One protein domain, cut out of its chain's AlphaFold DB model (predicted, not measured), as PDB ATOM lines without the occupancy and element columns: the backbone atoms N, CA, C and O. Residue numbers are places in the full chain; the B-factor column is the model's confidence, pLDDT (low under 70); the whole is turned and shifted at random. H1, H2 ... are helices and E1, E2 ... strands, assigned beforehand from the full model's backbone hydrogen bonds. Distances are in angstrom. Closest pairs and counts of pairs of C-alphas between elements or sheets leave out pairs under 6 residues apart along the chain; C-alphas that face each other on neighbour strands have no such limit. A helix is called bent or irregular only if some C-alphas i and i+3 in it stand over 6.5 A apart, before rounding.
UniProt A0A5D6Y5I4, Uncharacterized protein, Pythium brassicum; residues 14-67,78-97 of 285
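What this domain is: This is residues 14 to 67 and 78 to 97 of the 285 residues of an uncharacterized protein of Pythium brassicum (UniProt A0A5D6Y5I4). Two long helices, H1 and H3, run roughly the same way with a gap between them, and the loop of residues 16 to 21 fills part of that gap. After H1 a long link folds back to little H2, which packs on H3; residues 45 to 50 and 62 to 67 stick out. The printed part has 74 residues, with one named strand and three named helices in the order E1, H1, H2, H3; the class is mostly helix. It is compact, with a radius of gyration of the C-alphas of 12.9 A, yet elongated, spanning 42 by 23 by 22 A.

Where its parts are: E1 is residues 22 to 24, with C-alpha 22 at (245.591, 279.195, 428.484). H1, residues 25 to 44, is 29.4 A long; it is irregular, with C-alphas 26 and 29 7.1 A apart, and has a kink of 28 degrees near residue 32. H2 is residues 59 to 62. H3, residues 78 to 95, is 25.7 A long and ends at C-alpha 95 (255.340, 277.551, 414.542).

How they stand to each other: Residues 14 to 15 pair antiparallel with residues 22 to 23 of E1, which pairs with no named strand. A tight link joins E1 to H1; their closest C-alphas, of Tyr 23 and His 31, are 7.9 A apart. H1 is apart from H2 and H3. H2 and H3 only just touch, with 3 pairs of C-alphas within 8 A, the closest those of Ser 60 and Met 84 at 6.8 A; H3 touches with residues 84 to 87 alone. Every O i to N i+4 pair is within hydrogen-bond range in H3 and 14 of 16 in H1; H2 is too short for such a pair.

The domain as a whole: The farthest C-alphas, of Pro 47 and Arg 78, are 42.0 A apart. The link from H1 to H2 is long, residues 45 to 58. Residues 68 to 77 are not printed; C-alphas 67 and 78 are 16.7 A apart across the cut. Mean pLDDT of the printed part is 77.1, and residues 46 to 67 are under 70.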
ATOM      1  N   ARG A  14     241.952 275.491 428.106       91.75
ATOM      2  CA  ARG A  14     242.379 275.184 426.736       91.75
ATOM      3  C   ARG A  14     243.535 276.080 426.325       91.75
ATOM      4  O   ARG A  14     243.493 277.288 426.566       91.75
ATOM      5  N   VAL A  15     244.554 275.506 425.692       92.50
ATOM      6  CA  VAL A  15     245.706 276.252 425.163       92.50
ATOM      7  C   VAL A  15     245.426 276.710 423.734       92.50
ATOM      8  O   VAL A  15     245.037 275.922 422.874       92.50
ATOM      9  N   CYS A  16     245.641 277.995 423.458       91.44
ATOM     10  CA  CYS A  16     245.556 278.534 422.105       91.44
ATOM     11  C   CYS A  16     246.800 278.139 421.303       91.44
ATOM     12  O   CYS A  16     247.904 278.549 421.641       91.44
ATOM     13  N   HIS A  17     246.623 277.408 420.204       89.25
ATOM     14  CA  HIS A  17     247.722 276.995 419.319       89.25
ATOM     15  C   HIS A  17     248.411 278.167 418.593       89.25
ATOM     16  O   HIS A  17     249.523 278.013 418.103       89.25
ATOM     17  N   VAL A  18     247.771 279.342 418.527       87.88
ATOM     18  CA  VAL A  18     248.332 280.529 417.855       87.88
ATOM     19  C   VAL A  18     249.224 281.345 418.793       87.88
ATOM     20  O   VAL A  18     250.263 281.835 418.369       87.88
ATOM     21  N   CYS A  19     248.839 281.509 420.065       87.44
ATOM     22  CA  CYS A  19     249.567 282.373 421.008       87.44
ATOM     23  C   CYS A  19     250.112 281.668 422.262       87.44
ATOM     24  O   CYS A  19     250.738 282.322 423.098       87.44
ATOM     25  N   GLY A  20     249.838 280.374 422.438       87.88
ATOM     26  CA  GLY A  20     250.312 279.560 423.562       87.88
ATOM     27  C   GLY A  20     249.690 279.898 424.922       87.88
ATOM     28  O   GLY A  20     250.158 279.417 425.950       87.88
ATOM     29  N   ARG A  21     248.658 280.752 424.978       90.75
ATOM     30  CA  ARG A  21     248.001 281.138 426.241       90.75
ATOM     31  C   ARG A  21     246.867 280.183 426.605       90.75
ATOM     32  O   ARG A  21     246.183 279.657 425.731       90.75
ATOM     33  N   GLN A  22     246.667 280.001 427.909       91.94
ATOM     34  CA  GLN A  22     245.591 279.195 428.484       91.94
ATOM     35  C   GLN A  22     244.347 280.054 428.728       91.94
ATOM     36  O   GLN A  22     244.444 281.129 429.318       91.94
ATOM     37  N   TYR A  23     243.186 279.555 428.315       92.44
ATOM     38  CA  TYR A  23     241.879 280.180 428.521       92.44
ATOM     39  C   TYR A  23     240.905 279.175 429.133       92.44
ATOM     40  O   TYR A  23     241.110 277.970 429.019       92.44
ATOM     41  N   GLY A  24     239.843 279.651 429.782       91.88
ATOM     42  CA  GLY A  24     238.748 278.769 430.195       91.88
ATOM     43  C   GLY A  24     237.991 278.233 428.977       91.88
ATOM     44  O   GLY A  24     237.979 278.888 427.934       91.88
ATOM     45  N   LEU A  25     237.334 277.077 429.109       88.00
ATOM     46  CA  LEU A  25     236.582 276.451 428.008       88.00
ATOM     47  C   LEU A  25     235.588 277.414 427.337       88.00
ATOM     48  O   LEU A  25     235.559 277.507 426.118       88.00
ATOM     49  N   SER A  26     234.849 278.197 428.127       86.69
ATOM     50  CA  SER A  26     233.828 279.132 427.630       86.69
ATOM     51  C   SER A  26     234.381 280.375 426.925       86.69
ATOM     52  O   SER A  26     233.697 280.973 426.100       86.69
ATOM     53  N   SER A  27     235.607 280.799 427.244       89.81
ATOM     54  CA  SER A  27     236.231 281.989 426.641       89.81
ATOM     55  C   SER A  27     237.199 281.653 425.507       89.81
ATOM     56  O   SER A  27     237.634 282.555 424.784       89.81
ATOM     57  N   PHE A  28     237.520 280.370 425.326       91.62
ATOM     58  CA  PHE A  28     238.496 279.906 424.351       91.62
ATOM     59  C   PHE A  28     238.110 280.259 422.911       91.62
ATOM     60  O   PHE A  28     238.940 280.792 422.178       91.62
ATOM     61  N   ASP A  29     236.852 280.058 422.516       90.12
ATOM     62  CA  ASP A  29     236.426 280.280 421.127       90.12
ATOM     63  C   ASP A  29     236.377 281.762 420.755       90.12
ATOM     64  O   ASP A  29     236.749 282.161 419.645       90.12
ATOM     65  N   ILE A  30     235.970 282.602 421.712       92.88
ATOM     66  CA  ILE A  30     235.985 284.061 421.565       92.88
ATOM     67  C   ILE A  30     237.430 284.529 421.381       92.88
ATOM     68  O   ILE A  30     237.729 285.283 420.447       92.88
ATOM     69  N   HIS A  31     238.339 284.033 422.225       93.81
ATOM     70  CA  HIS A  31     239.758 284.321 422.099       93.81
ATOM     71  C   HIS A  31     240.318 283.839 420.757       93.81
ATOM     72  O   HIS A  31     241.010 284.601 420.088       93.81
ATOM     73  N   LEU A  32     240.019 282.608 420.334       90.44
ATOM     74  CA  LEU A  32     240.583 282.014 419.123       90.44
ATOM     75  C   LEU A  32     240.261 282.850 417.879       90.44
ATOM     76  O   LEU A  32     241.150 283.116 417.066       90.44
ATOM     77  N   LYS A  33     239.014 283.318 417.753       90.75
ATOM     78  CA  LYS A  33     238.576 284.191 416.649       90.75
ATOM     79  C   LYS A  33     239.361 285.504 416.631       90.75
ATOM     80  O   LYS A  33     239.883 285.907 415.590       90.75
ATOM     81  N   GLN A  34     239.487 286.152 417.788       91.88
ATOM     82  CA  GLN A  34     240.230 287.408 417.921       91.88
ATOM     83  C   GLN A  34     241.736 287.214 417.682       91.88
ATOM     84  O   GLN A  34     242.358 288.015 416.988       91.88
ATOM     85  N   CYS A  35     242.311 286.126 418.194       89.69
ATOM     86  CA  CYS A  35     243.723 285.794 418.050       89.69
ATOM     87  C   CYS A  35     244.097 285.544 416.587       89.69
ATOM     88  O   CYS A  35     245.089 286.092 416.115       89.69
ATOM     89  N   LYS A  36     243.281 284.782 415.845       88.50
ATOM     90  CA  LYS A  36     243.489 284.547 414.407       88.50
ATOM     91  C   LYS A  36     243.450 285.848 413.607       88.50
ATOM     92  O   LYS A  36     244.299 286.060 412.748       88.50
ATOM     93  N   LYS A  37     242.507 286.745 413.918       89.00
ATOM     94  CA  LYS A  37     242.413 288.062 413.269       89.00
ATOM     95  C   LYS A  37     243.663 288.910 413.512       89.00
ATOM     96  O   LYS A  37     244.182 289.504 412.572       89.00
ATOM     97  N   LEU A  38     244.142 288.960 414.756       87.81
ATOM     98  CA  LEU A  38     245.361 289.694 415.104       87.81
ATOM     99  C   LEU A  38     246.596 289.099 414.427       87.81
ATOM    100  O   LEU A  38     247.423 289.846 413.916       87.81
ATOM    101  N   TRP A  39     246.687 287.772 414.375       85.12
ATOM    102  CA  TRP A  39     247.781 287.079 413.705       85.12
ATOM    103  C   TRP A  39     247.824 287.407 412.206       85.12
ATOM    104  O   TRP A  39     248.860 287.822 411.698       85.12
ATOM    105  N   LEU A  40     246.682 287.342 411.513       83.00
ATOM    106  CA  LEU A  40     246.592 287.704 410.092       83.00
ATOM    107  C   LEU A  40     246.973 289.166 409.829       83.00
ATOM    108  O   LEU A  40     247.683 289.447 408.870       83.00
ATOM    109  N   ALA A  41     246.537 290.089 410.690       82.06
ATOM    110  CA  ALA A  41     246.921 291.494 410.580       82.06
ATOM    111  C   ALA A  41     248.436 291.690 410.771       82.06
ATOM    112  O   ALA A  41     249.049 292.503 410.083       82.06
ATOM    113  N   GLN A  42     249.054 290.930 411.681       78.12
ATOM    114  CA  GLN A  42     250.500 290.959 411.900       78.12
ATOM    115  C   GLN A  42     251.275 290.386 410.703       78.12
ATOM    116  O   GLN A  42     252.313 290.936 410.337       78.12
ATOM    117  N   GLU A  43     250.759 289.344 410.053       76.19
ATOM    118  CA  GLU A  43     251.342 288.812 408.818       76.19
ATOM    119  C   GLU A  43     251.151 289.748 407.621       76.19
ATOM    120  O   GLU A  43     252.041 289.866 406.785       76.19
ATOM    121  N   GLU A  44     250.035 290.471 407.523       76.06
ATOM    122  CA  GLU A  44     249.829 291.440 406.442       76.06
ATOM    123  C   GLU A  44     250.846 292.592 406.487       76.06
ATOM    124  O   GLU A  44     251.281 293.069 405.431       76.06
ATOM    125  N   LEU A  45     251.276 292.973 407.697       72.31
ATOM    126  CA  LEU A  45     252.353 293.940 407.927       72.31
ATOM    127  C   LEU A  45     253.741 293.407 407.539       72.31
ATOM    128  O   LEU A  45     254.639 294.215 407.296       72.31
ATOM    129  N   LYS A  46     253.940 292.083 407.456       66.25
ATOM    130  CA  LYS A  46     255.191 291.514 406.942       66.25
ATOM    131  C   LYS A  46     255.274 291.694 405.418       66.25
ATOM    132  O   LYS A  46     254.251 291.628 404.716       66.25
ATOM    133  N   PRO A  47     256.483 291.926 404.871       66.12
ATOM    134  CA  PRO A  47     256.684 292.030 403.430       66.12
ATOM    135  C   PRO A  47     256.177 290.764 402.732       66.12
ATOM    136  O   PRO A  47     256.274 289.664 403.271       66.12
ATOM    137  N   LYS A  48     255.620 290.913 401.520       54.31
ATOM    138  CA  LYS A  48     254.868 289.858 400.803       54.31
ATOM    139  C   LYS A  48     255.604 288.510 400.683       54.31
ATOM    140  O   LYS A  48     254.931 287.496 400.560       54.31
ATOM    141  N   GLY A  49     256.940 288.503 400.729       59.12
ATOM    142  CA  GLY A  49     257.772 287.293 400.675       59.12
ATOM    143  C   GLY A  49     258.004 286.575 402.013       59.12
ATOM    144  O   GLY A  49     258.401 285.418 401.996       59.12
ATOM    145  N   GLU A  50     257.738 287.211 403.158       62.44
ATOM    146  CA  GLU A  50     257.934 286.636 404.508       62.44
ATOM    147  C   GLU A  50     256.613 286.298 405.215       62.44
ATOM    148  O   GLU A  50     256.610 285.887 406.378       62.44
ATOM    149  N   ARG A  51     255.478 286.474 404.526       65.25
ATOM    150  CA  ARG A  51     254.155 286.150 405.064       65.25
ATOM    151  C   ARG A  51     254.027 284.639 405.223       65.25
ATOM    152  O   ARG A  51     254.012 283.907 404.233       65.25
ATOM    153  N   ARG A  52     253.910 284.165 406.458       61.66
ATOM    154  CA  ARG A  52     253.569 282.777 406.761       61.66
ATOM    155  C   ARG A  52     252.067 282.580 406.571       61.66
ATOM    156  O   ARG A  52     251.254 283.460 406.847       61.66
ATOM    157  N   ALA A  53     251.687 281.403 406.082       57.00
ATOM    158  CA  ALA A  53     250.298 280.962 406.122       57.00
ATOM    159  C   ALA A  53     249.922 280.601 407.565       57.00
ATOM    160  O   ALA A  53     250.782 280.144 408.321       57.00
ATOM    161  N   LEU A  54     248.652 280.805 407.940       53.28
ATOM    162  CA  LEU A  54     248.137 280.424 409.260       53.28
ATOM    163  C   LEU A  54     248.604 279.003 409.610       53.28
ATOM    164  O   LEU A  54     248.404 278.102 408.786       53.28
ATOM    165  N   PRO A  55     249.182 278.780 410.808       58.00
ATOM    166  CA  PRO A  55     249.451 277.437 411.289       58.00
ATOM    167  C   PRO A  55     248.140 276.656 411.219       58.00
ATOM    168  O   PRO A  55     247.154 277.031 411.863       58.00
ATOM    169  N   LYS A  56     248.095 275.627 410.363       54.88
ATOM    170  CA  LYS A  56     246.912 274.775 410.213       54.88
ATOM    171  C   LYS A  56     246.576 274.228 411.595       54.88
ATOM    172  O   LYS A  56     247.465 273.764 412.306       54.88
ATOM    173  N   THR A  57     245.302 274.308 411.978       54.44
ATOM    174  CA  THR A  57     244.815 273.667 413.202       54.44
ATOM    175  C   THR A  57     245.291 272.216 413.186       54.44
ATOM    176  O   THR A  57     245.006 271.525 412.202       54.44
ATOM    177  N   PRO A  58     246.053 271.759 414.196       50.94
ATOM    178  CA  PRO A  58     246.588 270.407 414.176       50.94
ATOM    179  C   PRO A  58     245.423 269.407 414.073       50.94
ATOM    180  O   PRO A  58     244.358 269.676 414.633       50.94
ATOM    181  N   PRO A  59     245.583 268.267 413.376       50.44
ATOM    182  CA  PRO A  59     244.489 267.331 413.086       50.44
ATOM    183  C   PRO A  59     243.699 266.887 414.328       50.44
ATOM    184  O   PRO A  59     242.479 266.762 414.275       50.44
ATOM    185  N   SER A  60     244.382 266.767 415.474       50.53
ATOM    186  CA  SER A  60     243.787 266.471 416.788       50.53
ATOM    187  C   SER A  60     242.746 267.507 417.256       50.53
ATOM    188  O   SER A  60     241.857 267.166 418.030       50.53
ATOM    189  N   LEU A  61     242.825 268.758 416.785       50.09
ATOM    190  CA  LEU A  61     241.850 269.823 417.052       50.09
ATOM    191  C   LEU A  61     240.714 269.873 416.013       50.09
ATOM    192  O   LEU A  61     239.646 270.380 416.337       50.09
ATOM    193  N   ALA A  62     240.926 269.371 414.791       47.62
ATOM    194  CA  ALA A  62     239.926 269.387 413.716       47.62
ATOM    195  C   ALA A  62     238.926 268.221 413.814       47.62
ATOM    196  O   ALA A  62     237.752 268.393 413.512       47.62
ATOM    197  N   GLN A  63     239.354 267.056 414.310       42.69
ATOM    198  CA  GLN A  63     238.479 265.881 414.452       42.69
ATOM    199  C   GLN A  63     237.377 266.024 415.522       42.69
ATOM    200  O   GLN A  63     236.524 265.153 415.626       42.69
ATOM    201  N   MET A  64     237.357 267.115 416.298       43.69
ATOM    202  CA  MET A  64     236.321 267.380 417.310       43.69
ATOM    203  C   MET A  64     235.459 268.614 417.026       43.69
ATOM    204  O   MET A  64     234.515 268.856 417.773       43.69
ATOM    205  N   SER A  65     235.715 269.377 415.953       44.41
ATOM    206  CA  SER A  65     234.790 270.453 415.556       44.41
ATOM    207  C   SER A  65     233.497 269.913 414.936       44.41
ATOM    208  O   SER A  65     232.483 270.593 414.963       44.41
ATOM    209  N   GLU A  66     233.489 268.672 414.434       40.50
ATOM    210  CA  GLU A  66     232.246 267.994 414.031       40.50
ATOM    211  C   GLU A  66     231.526 267.304 415.208       40.50
ATOM    212  O   GLU A  66     230.369 266.915 415.072       40.50
ATOM    213  N   SER A  67     232.158 267.209 416.391       45.88
ATOM    214  CA  SER A  67     231.530 266.748 417.641       45.88
ATOM    215  C   SER A  67     231.299 267.901 418.632       45.88
ATOM    216  O   SER A  67     231.369 267.714 419.851       45.88
ATOM    217  N   ARG A  78     239.298 264.813 431.495       82.38
ATOM    218  CA  ARG A  78     240.368 265.777 431.797       82.38
ATOM    219  C   ARG A  78     241.641 265.458 431.015       82.38
ATOM    220  O   ARG A  78     242.334 266.367 430.567       82.38
ATOM    221  N   GLU A  79     241.925 264.173 430.849       84.75
ATOM    222  CA  GLU A  79     243.082 263.679 430.116       84.75
ATOM    223  C   GLU A  79     243.011 264.003 428.620       84.75
ATOM    224  O   GLU A  79     244.012 264.433 428.048       84.75
ATOM    225  N   ALA A  80     241.832 263.914 428.000       85.00
ATOM    226  CA  ALA A  80     241.646 264.304 426.605       85.00
ATOM    227  C   ALA A  80     241.920 265.805 426.407       85.00
ATOM    228  O   ALA A  80     242.589 266.208 425.453       85.00
ATOM    229  N   ILE A  81     241.467 266.649 427.339       85.75
ATOM    230  CA  ILE A  81     241.732 268.095 427.299       85.75
ATOM    231  C   ILE A  81     243.219 268.390 427.494       85.75
ATOM    232  O   ILE A  81     243.781 269.190 426.745       85.75
ATOM    233  N   ASP A  82     243.867 267.724 428.449       87.50
ATOM    234  CA  ASP A  82     245.306 267.853 428.686       87.50
ATOM    235  C   ASP A  82     246.124 267.406 427.460       87.50
ATOM    236  O   ASP A  82     247.094 268.075 427.092       87.50
ATOM    237  N   ALA A  83     245.724 266.320 426.790       88.38
ATOM    238  CA  ALA A  83     246.361 265.836 425.567       88.38
ATOM    239  C   ALA A  83     246.243 266.858 424.431       88.38
ATOM    240  O   ALA A  83     247.236 267.210 423.793       88.38
ATOM    241  N   MET A  84     245.052 267.421 424.231       87.50
ATOM    242  CA  MET A  84     244.859 268.469 423.234       87.50
ATOM    243  C   MET A  84     245.616 269.761 423.579       87.50
ATOM    244  O   MET A  84     246.122 270.436 422.686       87.50
ATOM    245  N   ASN A  85     245.712 270.119 424.861       91.44
ATOM    246  CA  ASN A  85     246.499 271.268 425.309       91.44
ATOM    247  C   ASN A  85     247.984 271.073 425.021       91.44
ATOM    248  O   ASN A  85     248.651 272.015 424.595       91.44
ATOM    249  N   ARG A  86     248.489 269.851 425.210       91.06
ATOM    250  CA  ARG A  86     249.861 269.485 424.860       91.06
ATOM    251  C   ARG A  86     250.095 269.601 423.356       91.06
ATOM    252  O   ARG A  86     251.023 270.296 422.962       91.06
ATOM    253  N   ALA A  87     249.208 269.043 422.533       88.12
ATOM    254  CA  ALA A  87     249.295 269.154 421.074       88.12
ATOM    255  C   ALA A  87     249.231 270.619 420.593       88.12
ATOM    256  O   ALA A  87     249.996 271.038 419.723       88.12
ATOM    257  N   ALA A  88     248.359 271.437 421.192       88.94
ATOM    258  CA  ALA A  88     248.290 272.868 420.906       88.94
ATOM    259  C   ALA A  88     249.590 273.588 421.301       88.94
ATOM    260  O   ALA A  88     250.102 274.397 420.527       88.94
ATOM    261  N   GLN A  89     250.163 273.265 422.462       89.50
ATOM    262  CA  GLN A  89     251.434 273.834 422.902       89.50
ATOM    263  C   GLN A  89     252.599 273.410 422.000       89.50
ATOM    264  O   GLN A  89     253.449 274.235 421.681       89.50
ATOM    265  N   GLU A  90     252.634 272.158 421.554       87.75
ATOM    266  CA  GLU A  90     253.633 271.658 420.605       87.75
ATOM    267  C   GLU A  90     253.536 272.394 419.268       87.75
ATOM    268  O   GLU A  90     254.544 272.894 418.774       87.75
ATOM    269  N   SER A  91     252.323 272.573 418.735       84.69
ATOM    270  CA  SER A  91     252.126 273.353 417.508       84.69
ATOM    271  C   SER A  91     252.590 274.809 417.660       84.69
ATOM    272  O   SER A  91     253.243 275.348 416.765       84.69
ATOM    273  N   PHE A  92     252.354 275.424 418.822       87.50
ATOM    274  CA  PHE A  92     252.859 276.761 419.124       87.50
ATOM    275  C   PHE A  92     254.389 276.788 419.260       87.50
ATOM    276  O   PHE A  92     255.030 277.723 418.791       87.50
ATOM    277  N   ASN A  93     254.998 275.764 419.858       86.94
ATOM    278  CA  ASN A  93     256.451 275.678 419.997       86.94
ATOM    279  C   ASN A  93     257.156 275.519 418.641       86.94
ATOM    280  O   ASN A  93     258.266 276.017 418.481       86.94
ATOM    281  N   VAL A  94     256.528 274.838 417.680       81.38
ATOM    282  CA  VAL A  94     257.081 274.645 416.331       81.38
ATOM    283  C   VAL A  94     256.888 275.884 415.460       81.38
ATOM    284  O   VAL A  94     257.806 276.274 414.743       81.38
ATOM    285  N   HIS A  95     255.706 276.503 415.500       75.75
ATOM    286  CA  HIS A  95     255.340 277.551 414.542       75.75
ATOM    287  C   HIS A  95     255.363 278.971 415.114       75.75
ATOM    288  O   HIS A  95     255.609 279.912 414.371       75.75
ATOM    289  N   GLY A  96     255.093 279.138 416.409       76.75
ATOM    290  CA  GLY A  96     254.952 280.444 417.061       76.75
ATOM    291  C   GLY A  96     256.194 280.927 417.814       76.75
ATOM    292  O   GLY A  96     256.179 282.044 418.338       76.75
ATOM    293  N   MET A  97     257.253 280.113 417.897       85.31
ATOM    294  CA  MET A  97     258.496 280.433 418.605       85.31
ATOM    295  C   MET A  97     259.666 280.577 417.627       85.31
ATOM    296  O   MET A  97     260.054 279.629 416.952       85.31
TER     297      MET A  97